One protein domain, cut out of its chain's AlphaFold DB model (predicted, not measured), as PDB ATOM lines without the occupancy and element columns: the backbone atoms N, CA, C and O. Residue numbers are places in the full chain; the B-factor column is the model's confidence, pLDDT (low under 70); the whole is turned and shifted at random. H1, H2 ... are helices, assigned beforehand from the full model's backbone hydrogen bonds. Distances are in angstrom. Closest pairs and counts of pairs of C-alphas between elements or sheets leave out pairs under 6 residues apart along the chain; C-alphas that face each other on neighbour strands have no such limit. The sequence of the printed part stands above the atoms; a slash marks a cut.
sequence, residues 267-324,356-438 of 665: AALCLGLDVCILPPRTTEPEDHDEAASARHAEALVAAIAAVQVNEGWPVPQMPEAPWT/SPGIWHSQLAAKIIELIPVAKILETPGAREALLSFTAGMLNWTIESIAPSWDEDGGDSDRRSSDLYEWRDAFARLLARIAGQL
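This is residues 267 to 324 and 356 to 438 of the 665 residues of an uncharacterized protein of Sphingomonas koreensis (UniProt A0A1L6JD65). What shape do the atoms make? H2, H1, H3 and H7 stand side by side in a row that hooks back from H7 to H5, and unnamed residues 313 to 319 thread between H1 and H5. H4 lies at one end of H5 and H6 at its other end. What is it made of? The printed part has 141 residues with seven named helices, H1 to H7 in chain order, and no named strand: all helix, compact, with a radius of gyration of the C-alphas of 16.2 A and spans of 45 by 39 by 23 A.

Where is the longest helix? H2, residues 285 to 308, measures 35.5 A from C-alpha 285 at (110.950, 185.866, 129.367) to C-alpha 308. Where are the others? H1 is residues 267 to 274, H3 362 to 370, H4 374 to 379 and H6 413 to 419. H5, residues 383 to 402, measures 28.5 A; H7, residues 421 to 435, measures 20.7 A and ends at (134.905, 152.428, 132.299).

What touches H2? Its residues 296 to 307 touch H1 in a hairpin, opposite ways at 25 degrees, a shallow tilt, closest at C-alphas 303 and 267, 5.3 A. What follows outward? H1 touches H3 (C-alphas 273 and 365, 6.2 A), and H3 touches H7 (C-alphas 366 and 423, 4.8 A). H7 touches H4 (C-alphas 434 and 374, 6.5 A) and is close to but not clearly touching H5 (C-alphas 431 and 391, 7.7 A). H5 touches H6 (C-alphas 402 and 416, 5.4 A), and H4 only at the corner. Are the backbones helical? Every O i to N i+4 pair is within hydrogen-bond range in H1, H3, H4, H5 and H7, with 19 of 20 in H2 and 2 of 3 in H6.

How large is it? The C-alphas farthest apart, of Gln 308 and Asp 409, are 49.2 A apart. Where is the cut? Residues 325 to 355 are not printed, and C-alphas 324 and 356 are 5.3 A apart. Where is confidence low? Residues 283 to 286, 310 and 409 to 419 are under 70.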
ATOM      1  N   ALA A 267     112.521 155.311 132.527       96.00
ATOM      2  CA  ALA A 267     111.672 156.367 131.979       96.00
ATOM      3  C   ALA A 267     111.922 157.715 132.675       96.00
ATOM      4  O   ALA A 267     111.944 158.749 132.014       96.00
ATOM      5  N   ALA A 268     112.182 157.699 133.986       97.00
ATOM      6  CA  ALA A 268     112.569 158.884 134.743       97.00
ATOM      7  C   ALA A 268     113.936 159.449 134.328       97.00
ATOM      8  O   ALA A 268     114.089 160.665 134.282       97.00
ATOM      9  N   LEU A 269     114.915 158.592 134.007       97.25
ATOM     10  CA  LEU A 269     116.203 159.036 133.463       97.25
ATOM     11  C   LEU A 269     116.012 159.759 132.128       97.25
ATOM     12  O   LEU A 269     116.552 160.848 131.948       97.25
ATOM     13  N   CYS A 270     115.239 159.168 131.211       96.25
ATOM     14  CA  CYS A 270     114.935 159.795 129.925       96.25
ATOM     15  C   CYS A 270     114.221 161.135 130.129       96.25
ATOM     16  O   CYS A 270     114.694 162.144 129.622       96.25
ATOM     17  N   LEU A 271     113.166 161.161 130.950       97.00
ATOM     18  CA  LEU A 271     112.434 162.383 131.282       97.00
ATOM     19  C   LEU A 271     113.357 163.471 131.838       97.00
ATOM     20  O   LEU A 271     113.320 164.602 131.367       97.00
ATOM     21  N   GLY A 272     114.207 163.123 132.807       96.31
ATOM     22  CA  GLY A 272     115.149 164.051 133.423       96.31
ATOM     23  C   GLY A 272     116.118 164.682 132.420       96.31
ATOM     24  O   GLY A 272     116.450 165.856 132.533       96.31
ATOM     25  N   LEU A 273     116.554 163.929 131.411       96.12
ATOM     26  CA  LEU A 273     117.420 164.452 130.354       96.12
ATOM     27  C   LEU A 273     116.635 165.265 129.314       96.12
ATOM     28  O   LEU A 273     117.130 166.285 128.840       96.12
ATOM     29  N   ASP A 274     115.401 164.865 129.010       94.69
ATOM     30  CA  ASP A 274     114.528 165.563 128.065       94.69
ATOM     31  C   ASP A 274     114.153 166.966 128.569       94.69
ATOM     32  O   ASP A 274     114.157 167.918 127.784       94.69
ATOM     33  N   VAL A 275     113.912 167.125 129.880       93.06
ATOM     34  CA  VAL A 275     113.621 168.436 130.496       93.06
ATOM     35  C   VAL A 275     114.822 169.385 130.500       93.06
ATOM     36  O   VAL A 275     114.639 170.599 130.607       93.06
ATOM     37  N   CYS A 276     116.045 168.867 130.333       93.50
ATOM     38  CA  CYS A 276     117.247 169.685 130.159       93.50
ATOM     39  C   CYS A 276     117.385 170.263 128.745       93.50
ATOM     40  O   CYS A 276     118.254 171.108 128.520       93.50
ATOM     41  N   ILE A 277     116.565 169.826 127.788       91.69
ATOM     42  CA  ILE A 277     116.543 170.393 126.442       91.69
ATOM     43  C   ILE A 277     115.496 171.505 126.440       91.69
ATOM     44  O   ILE A 277     114.300 171.231 126.427       91.69
ATOM     45  N   LEU A 278     115.948 172.754 126.467       87.81
ATOM     46  CA  LEU A 278     115.102 173.938 126.589       87.81
ATOM     47  C   LEU A 278     114.896 174.623 125.225       87.81
ATOM     48  O   LEU A 278     115.769 174.542 124.349       87.81
ATOM     49  N   PRO A 279     113.750 175.303 125.025       85.38
ATOM     50  CA  PRO A 279     113.506 176.078 123.814       85.38
ATOM     51  C   PRO A 279     114.512 177.241 123.667       85.38
ATOM     52  O   PRO A 279     115.164 177.635 124.635       85.38
ATOM     53  N   PRO A 280     114.658 177.811 122.459       81.50
ATOM     54  CA  PRO A 280     115.498 178.987 122.248       81.50
ATOM     55  C   PRO A 280     115.052 180.191 123.079       81.50
ATOM     56  O   PRO A 280     113.857 180.394 123.291       81.50
ATOM     57  N   ARG A 281     116.002 181.051 123.476       72.81
ATOM     58  CA  ARG A 281     115.674 182.309 124.168       72.81
ATOM     59  C   ARG A 281     114.829 183.214 123.269       72.81
ATOM     60  O   ARG A 281     115.269 183.590 122.182       72.81
ATOM     61  N   THR A 282     113.654 183.592 123.753       70.12
ATOM     62  CA  THR A 282     112.788 184.625 123.173       70.12
ATOM     63  C   THR A 282     113.143 186.004 123.740       70.12
ATOM     64  O   THR A 282     113.925 186.124 124.684       70.12
ATOM     65  N   THR A 283     112.617 187.074 123.135       63.22
ATOM     66  CA  THR A 283     112.790 188.446 123.650       63.22
ATOM     67  C   THR A 283     112.031 188.682 124.951       63.22
ATOM     68  O   THR A 283     112.517 189.431 125.794       63.22
ATOM     69  N   GLU A 284     110.877 188.034 125.110       68.31
ATOM     70  CA  GLU A 284     110.050 188.091 126.314       68.31
ATOM     71  C   GLU A 284     110.308 186.844 127.182       68.31
ATOM     72  O   GLU A 284     110.180 185.728 126.667       68.31
ATOM     73  N   PRO A 285     110.690 186.995 128.467       65.62
ATOM     74  CA  PRO A 285     110.950 185.866 129.367       65.62
ATOM     75  C   PRO A 285     109.735 184.962 129.613       65.62
ATOM     76  O   PRO A 285     109.893 183.748 129.689       65.62
ATOM     77  N   GLU A 286     108.529 185.537 129.682       68.81
ATOM     78  CA  GLU A 286     107.287 184.787 129.934       68.81
ATOM     79  C   GLU A 286     107.018 183.749 128.828       68.81
ATOM     80  O   GLU A 286     106.720 182.592 129.125       68.81
ATOM     81  N   ASP A 287     107.244 184.122 127.563       71.56
ATOM     82  CA  ASP A 287     107.095 183.223 126.409       71.56
ATOM     83  C   ASP A 287     108.073 182.032 126.468       71.56
ATOM     84  O   ASP A 287     107.759 180.925 126.022       71.56
ATOM     85  N   HIS A 288     109.275 182.248 127.011       76.12
ATOM     86  CA  HIS A 288     110.283 181.197 127.154       76.12
ATOM     87  C   HIS A 288     109.890 180.189 128.239       76.12
ATOM     88  O   HIS A 288     110.010 178.981 128.024       76.12
ATOM     89  N   ASP A 289     109.408 180.668 129.387       76.69
ATOM     90  CA  ASP A 289     109.032 179.817 130.520       76.69
ATOM     91  C   ASP A 289     107.757 179.011 130.227       76.69
ATOM     92  O   ASP A 289     107.668 177.829 130.582       76.69
ATOM     93  N   GLU A 290     106.805 179.596 129.493       80.25
ATOM     94  CA  GLU A 290     105.632 178.881 128.984       80.25
ATOM     95  C   GLU A 290     106.039 177.784 127.985       80.25
ATOM     96  O   GLU A 290     105.607 176.634 128.110       80.25
ATOM     97  N   ALA A 291     106.935 178.092 127.039       83.81
ATOM     98  CA  ALA A 291     107.441 177.110 126.080       83.81
ATOM     99  C   ALA A 291     108.241 175.981 126.755       83.81
ATOM    100  O   ALA A 291     108.122 174.815 126.364       83.81
ATOM    101  N   ALA A 292     109.037 176.297 127.782       84.69
ATOM    102  CA  ALA A 292     109.760 175.304 128.572       84.69
ATOM    103  C   ALA A 292     108.787 174.384 129.327       84.69
ATOM    104  O   ALA A 292     108.915 173.161 129.253       84.69
ATOM    105  N   SER A 293     107.760 174.958 129.961       84.25
ATOM    106  CA  SER A 293     106.720 174.210 130.677       84.25
ATOM    107  C   SER A 293     105.914 173.295 129.748       84.25
ATOM    108  O   SER A 293     105.656 172.138 130.083       84.25
ATOM    109  N   ALA A 294     105.559 173.772 128.549       86.94
ATOM    110  CA  ALA A 294     104.884 172.960 127.536       86.94
ATOM    111  C   ALA A 294     105.748 171.764 127.106       86.94
ATOM    112  O   ALA A 294     105.267 170.631 127.045       86.94
ATOM    113  N   ARG A 295     107.048 171.991 126.892       87.50
ATOM    114  CA  ARG A 295     108.000 170.935 126.540       87.50
ATOM    115  C   ARG A 295     108.189 169.916 127.668       87.50
ATOM    116  O   ARG A 295     108.270 168.719 127.397       87.50
ATOM    117  N   HIS A 296     108.213 170.357 128.928       90.62
ATOM    118  CA  HIS A 296     108.237 169.460 130.092       90.62
ATOM    119  C   HIS A 296     106.976 168.592 130.160       90.62
ATOM    120  O   HIS A 296     107.073 167.391 130.410       90.62
ATOM    121  N   ALA A 297     105.803 169.162 129.870       91.06
ATOM    122  CA  ALA A 297     104.549 168.415 129.817       91.06
ATOM    123  C   ALA A 297     104.534 167.368 128.685       91.06
ATOM    124  O   ALA A 297     104.100 166.236 128.902       91.06
ATOM    125  N   GLU A 298     105.046 167.704 127.497       92.25
ATOM    126  CA  GLU A 298     105.200 166.751 126.388       92.25
ATOM    127  C   GLU A 298     106.141 165.593 126.756       92.25
ATOM    128  O   GLU A 298     105.795 164.423 126.555       92.25
ATOM    129  N   ALA A 299     107.294 165.905 127.356       93.69
ATOM    130  CA  ALA A 299     108.249 164.905 127.830       93.69
ATOM    131  C   ALA A 299     107.633 163.996 128.907       93.69
ATOM    132  O   ALA A 299     107.804 162.775 128.868       93.69
ATOM    133  N   LEU A 300     106.848 164.559 129.832       95.44
ATOM    134  CA  LEU A 300     106.129 163.799 130.855       95.44
ATOM    135  C   LEU A 300     105.137 162.804 130.237       95.44
ATOM    136  O   LEU A 300     105.099 161.639 130.639       95.44
ATOM    137  N   VAL A 301     104.351 163.234 129.247       94.62
ATOM    138  CA  VAL A 301     103.405 162.353 128.540       94.62
ATOM    139  C   VAL A 301     104.147 161.207 127.850       94.62
ATOM    140  O   VAL A 301     103.733 160.049 127.971       94.62
ATOM    141  N   ALA A 302     105.264 161.503 127.179       92.81
ATOM    142  CA  ALA A 302     106.100 160.491 126.541       92.81
ATOM    143  C   ALA A 302     106.676 159.493 127.562       92.81
ATOM    144  O   ALA A 302     106.628 158.282 127.333       92.81
ATOM    145  N   ALA A 303     107.147 159.972 128.716       94.31
ATOM    146  CA  ALA A 303     107.673 159.128 129.784       94.31
ATOM    147  C   ALA A 303     106.599 158.208 130.387       94.31
ATOM    148  O   ALA A 303     106.838 157.012 130.558       94.31
ATOM    149  N   ILE A 304     105.392 158.726 130.649       93.56
ATOM    150  CA  ILE A 304     104.262 157.922 131.145       93.56
ATOM    151  C   ILE A 304     103.895 156.829 130.134       93.56
ATOM    152  O   ILE A 304     103.693 155.676 130.523       93.56
ATOM    153  N   ALA A 305     103.846 157.160 128.841       91.38
ATOM    154  CA  ALA A 305     103.592 156.180 127.789       91.38
ATOM    155  C   ALA A 305     104.705 155.118 127.717       91.38
ATOM    156  O   ALA A 305     104.415 153.927 127.613       91.38
ATOM    157  N   ALA A 306     105.972 155.524 127.848       89.19
ATOM    158  CA  ALA A 306     107.121 154.618 127.811       89.19
ATOM    159  C   ALA A 306     107.115 153.592 128.956       89.19
ATOM    160  O   ALA A 306     107.534 152.456 128.752       89.19
ATOM    161  N   VAL A 307     106.592 153.941 130.138       89.50
ATOM    162  CA  VAL A 307     106.431 152.986 131.253       89.50
ATOM    163  C   VAL A 307     105.422 151.879 130.922       89.50
ATOM    164  O   VAL A 307     105.556 150.759 131.415       89.50
ATOM    165  N   GLN A 308     104.416 152.168 130.091       84.12
ATOM    166  CA  GLN A 308     103.378 151.202 129.712       84.12
ATOM    167  C   GLN A 308     103.834 150.245 128.601       84.12
ATOM    168  O   GLN A 308     103.326 149.125 128.503       84.12
ATOM    169  N   VAL A 309     104.788 150.664 127.766       81.94
ATOM    170  CA  VAL A 309     105.335 149.847 126.677       81.94
ATOM    171  C   VAL A 309     106.380 148.885 127.239       81.94
ATOM    172  O   VAL A 309     107.430 149.291 127.726       81.94
ATOM    173  N   ASN A 310     106.121 147.577 127.151       68.81
ATOM    174  CA  ASN A 310     107.018 146.562 127.718       68.81
ATOM    175  C   ASN A 310     108.136 146.103 126.754       68.81
ATOM    176  O   ASN A 310     108.742 145.051 126.955       68.81
ATOM    177  N   GLU A 311     108.423 146.878 125.704       77.81
ATOM    178  CA  GLU A 311     109.367 146.523 124.638       77.81
ATOM    179  C   GLU A 311     110.523 147.522 124.528       77.81
ATOM    180  O   GLU A 311     110.321 148.733 124.516       77.81
ATOM    181  N   GLY A 312     111.751 146.999 124.407       83.06
ATOM    182  CA  GLY A 312     112.969 147.796 124.201       83.06
ATOM    183  C   GLY A 312     113.369 148.655 125.402       83.06
ATOM    184  O   GLY A 312     112.681 148.675 126.414       83.06
ATOM    185  N   TRP A 313     114.513 149.333 125.318       90.75
ATOM    186  CA  TRP A 313     114.930 150.382 126.254       90.75
ATOM    187  C   TRP A 313     115.246 151.617 125.412       90.75
ATOM    188  O   TRP A 313     116.204 151.563 124.636       90.75
ATOM    189  N   PRO A 314     114.430 152.684 125.468       90.81
ATOM    190  CA  PRO A 314     114.669 153.850 124.633       90.81
ATOM    191  C   PRO A 314     115.988 154.505 125.040       90.81
ATOM    192  O   PRO A 314     116.276 154.638 126.230       90.81
ATOM    193  N   VAL A 315     116.779 154.911 124.051       92.69
ATOM    194  CA  VAL A 315     117.947 155.761 124.286       92.69
ATOM    195  C   VAL A 315     117.421 157.157 124.648       92.69
ATOM    196  O   VAL A 315     116.576 157.660 123.903       92.69
ATOM    197  N   PRO A 316     117.865 157.773 125.761       93.06
ATOM    198  CA  PRO A 316     117.487 159.143 126.092       93.06
ATOM    199  C   PRO A 316     117.753 160.111 124.934       93.06
ATOM    200  O   PRO A 316     118.713 159.927 124.176       93.06
ATOM    201  N   GLN A 317     116.909 161.136 124.797       91.50
ATOM    202  CA  GLN A 317     117.011 162.076 123.687       91.50
ATOM    203  C   GLN A 317     118.310 162.881 123.776       91.50
ATOM    204  O   GLN A 317     118.720 163.335 124.845       91.50
ATOM    205  N   MET A 318     118.961 163.066 122.631       90.94
ATOM    206  CA  MET A 318     120.119 163.949 122.525       90.94
ATOM    207  C   MET A 318     119.659 165.405 122.395       90.94
ATOM    208  O   MET A 318     118.651 165.659 121.726       90.94
ATOM    209  N   PRO A 319     120.403 166.372 122.959       91.69
ATOM    210  CA  PRO A 319     120.236 167.767 122.575       91.69
ATOM    211  C   PRO A 319     120.484 167.943 121.069       91.69
ATOM    212  O   PRO A 319     121.131 167.112 120.421       91.69
ATOM    213  N   GLU A 320     119.980 169.045 120.510       89.00
ATOM    214  CA  GLU A 320     120.320 169.441 119.141       89.00
ATOM    215  C   GLU A 320     121.842 169.501 118.967       89.00
ATOM    216  O   GLU A 320     122.583 169.713 119.934       89.00
ATOM    217  N   ALA A 321     122.320 169.317 117.731       90.31
ATOM    218  CA  ALA A 321     123.733 169.519 117.425       90.31
ATOM    219  C   ALA A 321     124.189 170.869 118.006       90.31
ATOM    220  O   ALA A 321     123.413 171.814 117.966       90.31
ATOM    221  N   PRO A 322     125.403 170.987 118.563       88.50
ATOM    222  CA  PRO A 322     125.801 172.212 119.257       88.50
ATOM    223  C   PRO A 322     126.032 173.394 118.307       88.50
ATOM    224  O   PRO A 322     126.028 174.549 118.740       88.50
ATOM    225  N   TRP A 323     126.222 173.112 117.014       87.00
ATOM    226  CA  TRP A 323     126.491 174.104 115.982       87.00
ATOM    227  C   TRP A 323     125.575 173.924 114.777       87.00
ATOM    228  O   TRP A 323     125.424 172.821 114.248       87.00
ATOM    229  N   THR A 324     125.058 175.043 114.271       87.44
ATOM    230  CA  THR A 324     124.288 175.105 113.027       87.44
ATOM    231  C   THR A 324     124.983 176.035 112.038       87.44
ATOM    232  O   THR A 324     125.360 177.162 112.376       87.44
ATOM    233  N   SER A 356     123.796 176.491 118.165       82.94
ATOM    234  CA  SER A 356     122.413 176.164 117.843       82.94
ATOM    235  C   SER A 356     121.444 176.890 118.783       82.94
ATOM    236  O   SER A 356     121.810 177.235 119.908       82.94
ATOM    237  N   PRO A 357     120.228 177.212 118.308       74.94
ATOM    238  CA  PRO A 357     119.301 178.044 119.063       74.94
ATOM    239  C   PRO A 357     118.737 177.324 120.295       74.94
ATOM    240  O   PRO A 357     118.419 177.997 121.272       74.94
ATOM    241  N   GLY A 358     118.615 175.991 120.257       76.38
ATOM    242  CA  GLY A 358     118.210 175.187 121.408       76.38
ATOM    243  C   GLY A 358     119.204 175.299 122.565       76.38
ATOM    244  O   GLY A 358     120.418 175.356 122.364       76.38
ATOM    245  N   ILE A 359     118.686 175.331 123.792       83.62
ATOM    246  CA  ILE A 359     119.502 175.499 124.994       83.62
ATOM    247  C   ILE A 359     119.643 174.144 125.684       83.62
ATOM    248  O   ILE A 359     118.657 173.489 126.015       83.62
ATOM    249  N   TRP A 360     120.882 173.739 125.950       90.62
ATOM    250  CA  TRP A 360     121.176 172.606 126.823       90.62
ATOM    251  C   TRP A 360     121.383 173.095 128.258       90.62
ATOM    252  O   TRP A 360     122.346 173.815 128.533       90.62
ATOM    253  N   HIS A 361     120.505 172.697 129.183       90.31
ATOM    254  CA  HIS A 361     120.634 173.012 130.607       90.31
ATOM    255  C   HIS A 361     121.721 172.145 131.265       90.31
ATOM    256  O   HIS A 361     121.456 171.252 132.072       90.31
ATOM    257  N   SER A 362     122.976 172.451 130.943       91.25
ATOM    258  CA  SER A 362     124.165 171.676 131.317       91.25
ATOM    259  C   SER A 362     124.304 171.425 132.824       91.25
ATOM    260  O   SER A 362     124.671 170.320 133.216       91.25
ATOM    261  N   GLN A 363     123.969 172.405 133.669       91.06
ATOM    262  CA  GLN A 363     124.072 172.287 135.133       91.06
ATOM    263  C   GLN A 363     123.061 171.297 135.735       91.06
ATOM    264  O   GLN A 363     123.418 170.489 136.592       91.06
ATOM    265  N   LEU A 364     121.797 171.336 135.294       92.12
ATOM    266  CA  LEU A 364     120.773 170.392 135.744       92.12
ATOM    267  C   LEU A 364     121.103 168.982 135.244       92.12
ATOM    268  O   LEU A 364     121.109 168.033 136.028       92.12
ATOM    269  N   ALA A 365     121.478 168.864 133.968       95.44
ATOM    270  CA  ALA A 365     121.868 167.592 133.378       95.44
ATOM    271  C   ALA A 365     123.068 166.961 134.100       95.44
ATOM    272  O   ALA A 365     123.056 165.759 134.356       95.44
ATOM    273  N   ALA A 366     124.068 167.769 134.481       96.31
ATOM    274  CA  ALA A 366     125.224 167.331 135.262       96.31
ATOM    275  C   ALA A 366     124.797 166.678 136.586       96.31
ATOM    276  O   ALA A 366     125.235 165.574 136.901       96.31
ATOM    277  N   LYS A 367     123.877 167.311 137.324       96.25
ATOM    278  CA  LYS A 367     123.339 166.759 138.576       96.25
ATOM    279  C   LYS A 367     122.549 165.467 138.346       96.25
ATOM    280  O   LYS A 367     122.653 164.549 139.149       96.25
ATOM    281  N   ILE A 368     121.789 165.367 137.254       96.94
ATOM    282  CA  ILE A 368     120.988 164.174 136.931       96.94
ATOM    283  C   ILE A 368     121.876 162.968 136.608       96.94
ATOM    284  O   ILE A 368     121.633 161.874 137.120       96.94
ATOM    285  N   ILE A 369     122.919 163.140 135.790       97.31
ATOM    286  CA  ILE A 369     123.770 162.013 135.384       97.31
ATOM    287  C   ILE A 369     124.583 161.419 136.543       97.31
ATOM    288  O   ILE A 369     124.919 160.233 136.517       97.31
ATOM    289  N   GLU A 370     124.859 162.199 137.592       96.38
ATOM    290  CA  GLU A 370     125.512 161.697 138.806       96.38
ATOM    291  C   GLU A 370     124.647 160.657 139.538       96.38
ATOM    292  O   GLU A 370     125.176 159.700 140.113       96.38
ATOM    293  N   LEU A 371     123.321 160.778 139.435       96.75
ATOM    294  CA  LEU A 371     122.349 159.896 140.083       96.75
ATOM    295  C   LEU A 371     122.197 158.534 139.386       96.75
ATOM    296  O   LEU A 371     121.570 157.630 139.940       96.75
ATOM    297  N   ILE A 372     122.761 158.357 138.184       97.25
ATOM    298  CA  ILE A 372     122.609 157.132 137.386       97.25
ATOM    299  C   ILE A 372     123.167 155.921 138.161       97.25
ATOM    300  O   ILE A 372     124.353 155.910 138.509       97.25
ATOM    301  N   PRO A 373     122.382 154.850 138.397       96.50
ATOM    302  CA  PRO A 373     122.861 153.627 139.041       96.50
ATOM    303  C   PRO A 373     123.627 152.737 138.043       96.50
ATOM    304  O   PRO A 373     123.163 151.667 137.651       96.50
ATOM    305  N   VAL A 374     124.819 153.186 137.625       96.88
ATOM    306  CA  VAL A 374     125.622 152.592 136.532       96.88
ATOM    307  C   VAL A 374     125.760 151.071 136.638       96.88
ATOM    308  O   VAL A 374     125.436 150.377 135.682       96.88
ATOM    309  N   ALA A 375     126.188 150.540 137.790       94.25
ATOM    310  CA  ALA A 375     126.398 149.098 137.958       94.25
ATOM    311  C   ALA A 375     125.119 148.289 137.667       94.25
ATOM    312  O   ALA A 375     125.147 147.343 136.888       94.25
ATOM    313  N   LYS A 376     123.975 148.732 138.202       95.31
ATOM    314  CA  LYS A 376     122.676 148.067 138.022       95.31
ATOM    315  C   LYS A 376     122.174 148.124 136.583       95.31
ATOM    316  O   LYS A 376     121.637 147.144 136.068       95.31
ATOM    317  N   ILE A 377     122.367 149.263 135.922       96.81
ATOM    318  CA  ILE A 377     121.986 149.426 134.517       96.81
ATOM    319  C   ILE A 377     122.840 148.526 133.624       96.81
ATOM    320  O   ILE A 377     122.299 147.854 132.750       96.81
ATOM    321  N   LEU A 378     124.154 148.472 133.855       96.06
ATOM    322  CA  LEU A 378     125.057 147.641 133.058       96.06
ATOM    323  C   LEU A 378     124.833 146.134 133.280       96.06
ATOM    324  O   LEU A 378     125.099 145.355 132.369       96.06
ATOM    325  N   GLU A 379     124.304 145.723 134.435       95.06
ATOM    326  CA  GLU A 379     123.860 144.345 134.705       95.06
ATOM    327  C   GLU A 379     122.543 143.976 133.991       95.06
ATOM    328  O   GLU A 379     122.232 142.794 133.849       95.06
ATOM    329  N   THR A 380     121.768 144.962 133.521       94.19
ATOM    330  CA  THR A 380     120.438 144.755 132.925       94.19
ATOM    331  C   THR A 380     120.509 144.720 131.390       94.19
ATOM    332  O   THR A 380     120.781 145.754 130.768       94.19
ATOM    333  N   PRO A 381     120.209 143.578 130.733       88.94
ATOM    334  CA  PRO A 381     120.230 143.484 129.272       88.94
ATOM    335  C   PRO A 381     119.254 144.460 128.602       88.94
ATOM    336  O   PRO A 381     118.110 144.628 129.035       88.94
ATOM    337  N   GLY A 382     119.692 145.101 127.524       91.38
ATOM    338  CA  GLY A 382     118.971 146.144 126.800       91.38
ATOM    339  C   GLY A 382     119.167 147.541 127.399       91.38
ATOM    340  O   GLY A 382     119.458 148.479 126.658       91.38
ATOM    341  N   ALA A 383     119.069 147.688 128.727       94.06
ATOM    342  CA  ALA A 383     119.355 148.958 129.405       94.06
ATOM    343  C   ALA A 383     120.848 149.305 129.308       94.06
ATOM    344  O   ALA A 383     121.207 150.459 129.072       94.06
ATOM    345  N   ARG A 384     121.713 148.286 129.415       96.00
ATOM    346  CA  ARG A 384     123.154 148.389 129.165       96.00
ATOM    347  C   ARG A 384     123.442 149.002 127.798       96.00
ATOM    348  O   ARG A 384     124.156 149.995 127.711       96.00
ATOM    349  N   GLU A 385     122.894 148.423 126.734       96.12
ATOM    350  CA  GLU A 385     123.123 148.882 125.362       96.12
ATOM    351  C   GLU A 385     122.595 150.306 125.154       96.12
ATOM    352  O   GLU A 385     123.277 151.127 124.538       96.12
ATOM    353  N   ALA A 386     121.429 150.626 125.723       96.44
ATOM    354  CA  ALA A 386     120.854 151.962 125.642       96.44
ATOM    355  C   ALA A 386     121.705 153.014 126.377       96.44
ATOM    356  O   ALA A 386     121.934 154.094 125.830       96.44
ATOM    357  N   LEU A 387     122.240 152.696 127.565       97.44
ATOM    358  CA  LEU A 387     123.145 153.588 128.299       97.44
ATOM    359  C   LEU A 387     124.452 153.808 127.534       97.44
ATOM    360  O   LEU A 387     124.893 154.946 127.398       97.44
ATOM    361  N   LEU A 388     125.059 152.741 127.008       97.50
ATOM    362  CA  LEU A 388     126.299 152.860 126.240       97.50
ATOM    363  C   LEU A 388     126.086 153.700 124.974       97.50
ATOM    364  O   LEU A 388     126.872 154.610 124.712       97.50
ATOM    365  N   SER A 389     124.980 153.477 124.254       97.38
ATOM    366  CA  SER A 389     124.596 154.291 123.094       97.38
ATOM    367  C   SER A 389     124.392 155.762 123.462       97.38
ATOM    368  O   SER A 389     124.870 156.641 122.746       97.38
ATOM    369  N   PHE A 390     123.715 156.040 124.580       97.56
ATOM    370  CA  PHE A 390     123.529 157.395 125.099       97.56
ATOM    371  C   PHE A 390     124.869 158.071 125.395       97.56
ATOM    372  O   PHE A 390     125.121 159.180 124.932       97.56
ATOM    373  N   THR A 391     125.756 157.392 126.125       97.81
ATOM    374  CA  THR A 391     127.056 157.968 126.490       97.81
ATOM    375  C   THR A 391     127.973 158.177 125.295       97.81
ATOM    376  O   THR A 391     128.667 159.187 125.256       97.81
ATOM    377  N   ALA A 392     127.933 157.303 124.287       97.94
ATOM    378  CA  ALA A 392     128.660 157.520 123.039       97.94
ATOM    379  C   ALA A 392     128.135 158.763 122.296       97.94
ATOM    380  O   ALA A 392     128.924 159.601 121.855       97.94
ATOM    381  N   GLY A 393     126.807 158.924 122.220       97.44
ATOM    382  CA  GLY A 393     126.165 160.103 121.633       97.44
ATOM    383  C   GLY A 393     126.522 161.399 122.363       97.44
ATOM    384  O   GLY A 393     126.959 162.360 121.730       97.44
ATOM    385  N   MET A 394     126.428 161.410 123.695       97.06
ATOM    386  CA  MET A 394     126.773 162.580 124.511       97.06
ATOM    387  C   MET A 394     128.269 162.890 124.524       97.06
ATOM    388  O   MET A 394     128.637 164.063 124.601       97.06
ATOM    389  N   LEU A 395     129.141 161.882 124.421       97.56
ATOM    390  CA  LEU A 395     130.577 162.100 124.254       97.56
ATOM    391  C   LEU A 395     130.847 162.800 122.924       97.56
ATOM    392  O   LEU A 395     131.514 163.832 122.918       97.56
ATOM    393  N   ASN A 396     130.266 162.311 121.828       96.69
ATOM    394  CA  ASN A 396     130.384 162.963 120.527       96.69
ATOM    395  C   ASN A 396     129.828 164.395 120.549       96.69
ATOM    396  O   ASN A 396     130.488 165.317 120.081       96.69
ATOM    397  N   TRP A 397     128.651 164.606 121.145       95.38
ATOM    398  CA  TRP A 397     128.067 165.941 121.297       95.38
ATOM    399  C   TRP A 397     128.981 166.876 122.096       95.38
ATOM    400  O   TRP A 397     129.243 167.999 121.677       95.38
ATOM    401  N   THR A 398     129.525 166.401 123.220       95.19
ATOM    402  CA  THR A 398     130.432 167.190 124.066       95.19
ATOM    403  C   THR A 398     131.714 167.545 123.316       95.19
ATOM    404  O   THR A 398     132.181 168.678 123.430       95.19
ATOM    405  N   ILE A 399     132.256 166.611 122.526       93.94
ATOM    406  CA  ILE A 399     133.415 166.844 121.657       93.94
ATOM    407  C   ILE A 399     133.100 167.931 120.632       93.94
ATOM    408  O   ILE A 399     133.843 168.905 120.565       93.94
ATOM    409  N   GLU A 400     131.988 167.831 119.902       91.88
ATOM    410  CA  GLU A 400     131.600 168.847 118.917       91.88
ATOM    411  C   GLU A 400     131.356 170.222 119.561       91.88
ATOM    412  O   GLU A 400     131.651 171.247 118.951       91.88
ATOM    413  N   SER A 401     130.893 170.285 120.814       89.69
ATOM    414  CA  SER A 401     130.720 171.558 121.527       89.69
ATOM    415  C   SER A 401     132.047 172.275 121.814       89.69
ATOM    416  O   SER A 401     132.121 173.499 121.687       89.69
ATOM    417  N   ILE A 402     133.108 171.547 122.186       87.19
ATOM    418  CA  ILE A 402     134.397 172.147 122.596       87.19
ATOM    419  C   ILE A 402     135.466 172.138 121.493       87.19
ATOM    420  O   ILE A 402     136.355 172.991 121.472       87.19
ATOM    421  N   ALA A 403     135.383 171.181 120.575       88.12
ATOM    422  CA  ALA A 403     136.311 170.940 119.480       88.12
ATOM    423  C   ALA A 403     135.526 170.601 118.201       88.12
ATOM    424  O   ALA A 403     135.649 169.484 117.697       88.12
ATOM    425  N   PRO A 404     134.718 171.546 117.685       87.56
ATOM    426  CA  PRO A 404     133.883 171.291 116.522       87.56
ATOM    427  C   PRO A 404     134.709 170.860 115.317       87.56
ATOM    428  O   PRO A 404     135.770 171.431 115.048       87.56
ATOM    429  N   SER A 405     134.178 169.910 114.548       87.88
ATOM    430  CA  SER A 405     134.873 169.332 113.395       87.88
ATOM    431  C   SER A 405     135.221 170.353 112.306       87.88
ATOM    432  O   SER A 405     136.119 170.115 111.505       87.88
ATOM    433  N   TRP A 406     134.502 171.479 112.252       83.44
ATOM    434  CA  TRP A 406     134.714 172.560 111.286       83.44
ATOM    435  C   TRP A 406     135.791 173.575 111.711       83.44
ATOM    436  O   TRP A 406     136.188 174.401 110.893       83.44
ATOM    437  N   ASP A 407     136.258 173.557 112.967       80.50
ATOM    438  CA  ASP A 407     137.228 174.528 113.500       80.50
ATOM    439  C   ASP A 407     138.660 173.973 113.481       80.50
ATOM    440  O   ASP A 407     139.229 173.590 114.514       80.50
ATOM    441  N   GLU A 408     139.254 173.943 112.287       70.88
ATOM    442  CA  GLU A 408     140.605 173.418 112.041       70.88
ATOM    443  C   GLU A 408     141.708 174.188 112.795       70.88
ATOM    444  O   GLU A 408     142.700 173.588 113.218       70.88
ATOM    445  N   ASP A 409     141.499 175.483 113.065       67.38
ATOM    446  CA  ASP A 409     142.494 176.389 113.662       67.38
ATOM    447  C   ASP A 409     142.391 176.489 115.193       67.38
ATOM    448  O   ASP A 409     143.385 176.760 115.867       67.38
ATOM    449  N   GLY A 410     141.213 176.222 115.771       63.19
ATOM    450  CA  GLY A 410     141.030 176.098 117.225       63.19
ATOM    451  C   GLY A 410     141.043 177.422 117.973       63.19
ATOM    452  O   GLY A 410     141.318 177.451 119.174       63.19
ATOM    453  N   GLY A 411     140.733 178.511 117.267       56.84
ATOM    454  CA  GLY A 411     140.925 179.883 117.734       56.84
ATOM    455  C   GLY A 411     140.075 180.314 118.934       56.84
ATOM    456  O   GLY A 411     140.321 181.397 119.459       56.84
ATOM    457  N   ASP A 412     139.095 179.514 119.376       58.16
ATOM    458  CA  ASP A 412     138.166 179.876 120.466       58.16
ATOM    459  C   ASP A 412     137.832 178.699 121.415       58.16
ATOM    460  O   ASP A 412     136.766 178.652 122.032       58.16
ATOM    461  N   SER A 413     138.725 177.705 121.518       57.53
ATOM    462  CA  SER A 413     138.486 176.486 122.318       57.53
ATOM    463  C   SER A 413     138.395 176.740 123.835       57.53
ATOM    464  O   SER A 413     137.521 176.175 124.494       57.53
ATOM    465  N   ASP A 414     139.212 177.645 124.387       54.12
ATOM    466  CA  ASP A 414     139.235 177.972 125.826       54.12
ATOM    467  C   ASP A 414     137.908 178.555 126.341       54.12
ATOM    468  O   ASP A 414     137.451 178.245 127.448       54.12
ATOM    469  N   ARG A 415     137.252 179.394 125.531       59.16
ATOM    470  CA  ARG A 415     135.982 180.017 125.912       59.16
ATOM    471  C   ARG A 415     134.843 179.000 125.895       59.16
ATOM    472  O   ARG A 415     134.105 178.905 126.868       59.16
ATOM    473  N   ARG A 416     134.766 178.185 124.836       65.06
ATOM    474  CA  ARG A 416     133.777 177.097 124.695       65.06
ATOM    475  C   ARG A 416     133.919 176.047 125.799       65.06
ATOM    476  O   ARG A 416     132.929 175.514 126.289       65.06
ATOM    477  N   SER A 417     135.157 175.784 126.220       58.38
ATOM    478  CA  SER A 417     135.496 174.876 127.319       58.38
ATOM    479  C   SER A 417     134.925 175.336 128.669       58.38
ATOM    480  O   SER A 417     134.506 174.497 129.471       58.38
ATOM    481  N   SER A 418     134.863 176.651 128.911       63.00
ATOM    482  CA  SER A 418     134.446 177.227 130.198       63.00
ATOM    483  C   SER A 418     132.936 177.117 130.449       63.00
ATOM    484  O   SER A 418     132.529 176.816 131.568       63.00
ATOM    485  N   ASP A 419     132.106 177.276 129.413       68.94
ATOM    486  CA  ASP A 419     130.636 177.263 129.535       68.94
ATOM    487  C   ASP A 419     130.062 175.865 129.862       68.94
ATOM    488  O   ASP A 419     128.939 175.737 130.350       68.94
ATOM    489  N   LEU A 420     130.841 174.802 129.627       84.88
ATOM    490  CA  LEU A 420     130.459 173.404 129.868       84.88
ATOM    491  C   LEU A 420     131.253 172.746 131.003       84.88
ATOM    492  O   LEU A 420     131.266 171.521 131.097       84.88
ATOM    493  N   TYR A 421     131.925 173.524 131.854       85.19
ATOM    494  CA  TYR A 421     132.816 172.981 132.884       85.19
ATOM    495  C   TYR A 421     132.119 171.983 133.829       85.19
ATOM    496  O   TYR A 421     132.578 170.849 133.956       85.19
ATOM    497  N   GLU A 422     130.986 172.365 134.436       88.44
ATOM    498  CA  GLU A 422     130.235 171.493 135.361       88.44
ATOM    499  C   GLU A 422     129.751 170.206 134.679       88.44
ATOM    500  O   GLU A 422     129.877 169.114 135.230       88.44
ATOM    501  N   TRP A 423     129.252 170.329 133.444       94.19
ATOM    502  CA  TRP A 423     128.836 169.183 132.638       94.19
ATOM    503  C   TRP A 423     130.001 168.248 132.331       94.19
ATOM    504  O   TRP A 423     129.873 167.040 132.500       94.19
ATOM    505  N   ARG A 424     131.149 168.785 131.907       93.06
ATOM    506  CA  ARG A 424     132.331 167.986 131.573       93.06
ATOM    507  C   ARG A 424     132.859 167.216 132.774       93.06
ATOM    508  O   ARG A 424     133.192 166.046 132.610       93.06
ATOM    509  N   ASP A 425     132.921 167.833 133.953       93.06
ATOM    510  CA  ASP A 425     133.360 167.136 135.166       93.06
ATOM    511  C   ASP A 425     132.383 166.012 135.548       93.06
ATOM    512  O   ASP A 425     132.798 164.864 135.711       93.06
ATOM    513  N   ALA A 426     131.074 166.291 135.591       96.56
ATOM    514  CA  ALA A 426     130.061 165.277 135.893       96.56
ATOM    515  C   ALA A 426     130.019 164.151 134.842       96.56
ATOM    516  O   ALA A 426     129.887 162.970 135.173       96.56
ATOM    517  N   PHE A 427     130.185 164.486 133.563       97.56
ATOM    518  CA  PHE A 427     130.206 163.510 132.481       97.56
ATOM    519  C   PHE A 427     131.480 162.661 132.510       97.56
ATOM    520  O   PHE A 427     131.412 161.446 132.329       97.56
ATOM    521  N   ALA A 428     132.627 163.254 132.844       97.00
ATOM    522  CA  ALA A 428     133.857 162.516 133.097       97.00
ATOM    523  C   ALA A 428     133.707 161.530 134.269       97.00
ATOM    524  O   ALA A 428     134.165 160.392 134.158       97.00
ATOM    525  N   ARG A 429     133.002 161.903 135.350       97.00
ATOM    526  CA  ARG A 429     132.646 160.977 136.447       97.00
ATOM    527  C   ARG A 429     131.776 159.820 135.965       97.00
ATOM    528  O   ARG A 429     132.026 158.674 136.341       97.00
ATOM    529  N   LEU A 430     130.762 160.091 135.141       98.25
ATOM    530  CA  LEU A 430     129.906 159.048 134.571       98.25
ATOM    531  C   LEU A 430     130.723 158.075 133.706       98.25
ATOM    532  O   LEU A 430     130.637 156.862 133.898       98.25
ATOM    533  N   LEU A 431     131.548 158.602 132.796       98.50
ATOM    534  CA  LEU A 431     132.426 157.802 131.940       98.50
ATOM    535  C   LEU A 431     133.428 156.984 132.759       98.50
ATOM    536  O   LEU A 431     133.639 155.816 132.445       98.50
ATOM    537  N   ALA A 432     133.995 157.547 133.830       98.19
ATOM    538  CA  ALA A 432     134.875 156.827 134.747       98.19
ATOM    539  C   ALA A 432     134.160 155.629 135.392       98.19
ATOM    540  O   ALA A 432     134.669 154.509 135.323       98.19
ATOM    541  N   ARG A 433     132.953 155.845 135.939       97.88
ATOM    542  CA  ARG A 433     132.120 154.792 136.553       97.88
ATOM    543  C   ARG A 433     131.759 153.683 135.567       97.88
ATOM    544  O   ARG A 433     131.714 152.517 135.953       97.88
ATOM    545  N   ILE A 434     131.492 154.035 134.308       98.19
ATOM    546  CA  ILE A 434     131.227 153.069 133.233       98.19
ATOM    547  C   ILE A 434     132.509 152.316 132.868       98.19
ATOM    548  O   ILE A 434     132.501 151.090 132.811       98.19
ATOM    549  N   ALA A 435     133.625 153.020 132.676       98.12
ATOM    550  CA  ALA A 435     134.905 152.428 132.299       98.12
ATOM    551  C   ALA A 435     135.410 151.397 133.322       98.12
ATOM    552  O   ALA A 435     136.027 150.402 132.939       98.12
ATOM    553  N   GLY A 436     135.123 151.594 134.612       96.50
ATOM    554  CA  GLY A 436     135.457 150.624 135.658       96.50
ATOM    555  C   GLY A 436     134.691 149.299 135.575       96.50
ATOM    556  O   GLY A 436     135.116 148.322 136.181       96.50
ATOM    557  N   GLN A 437     133.592 149.254 134.816       96.06
ATOM    558  CA  GLN A 437     132.729 148.079 134.636       96.06
ATOM    559  C   GLN A 437     132.877 147.431 133.247       96.06
ATOM    560  O   GLN A 437     132.262 146.400 132.973       96.06
ATOM    561  N   LEU A 438     133.658 148.034 132.343       96.88
ATOM    562  CA  LEU A 438     133.837 147.552 130.974       96.88
ATOM    563  C   LEU A 438     135.193 146.849 130.776       96.88
ATOM    564  O   LEU A 438     136.184 147.201 131.421       96.88
TER     565      LEU A 438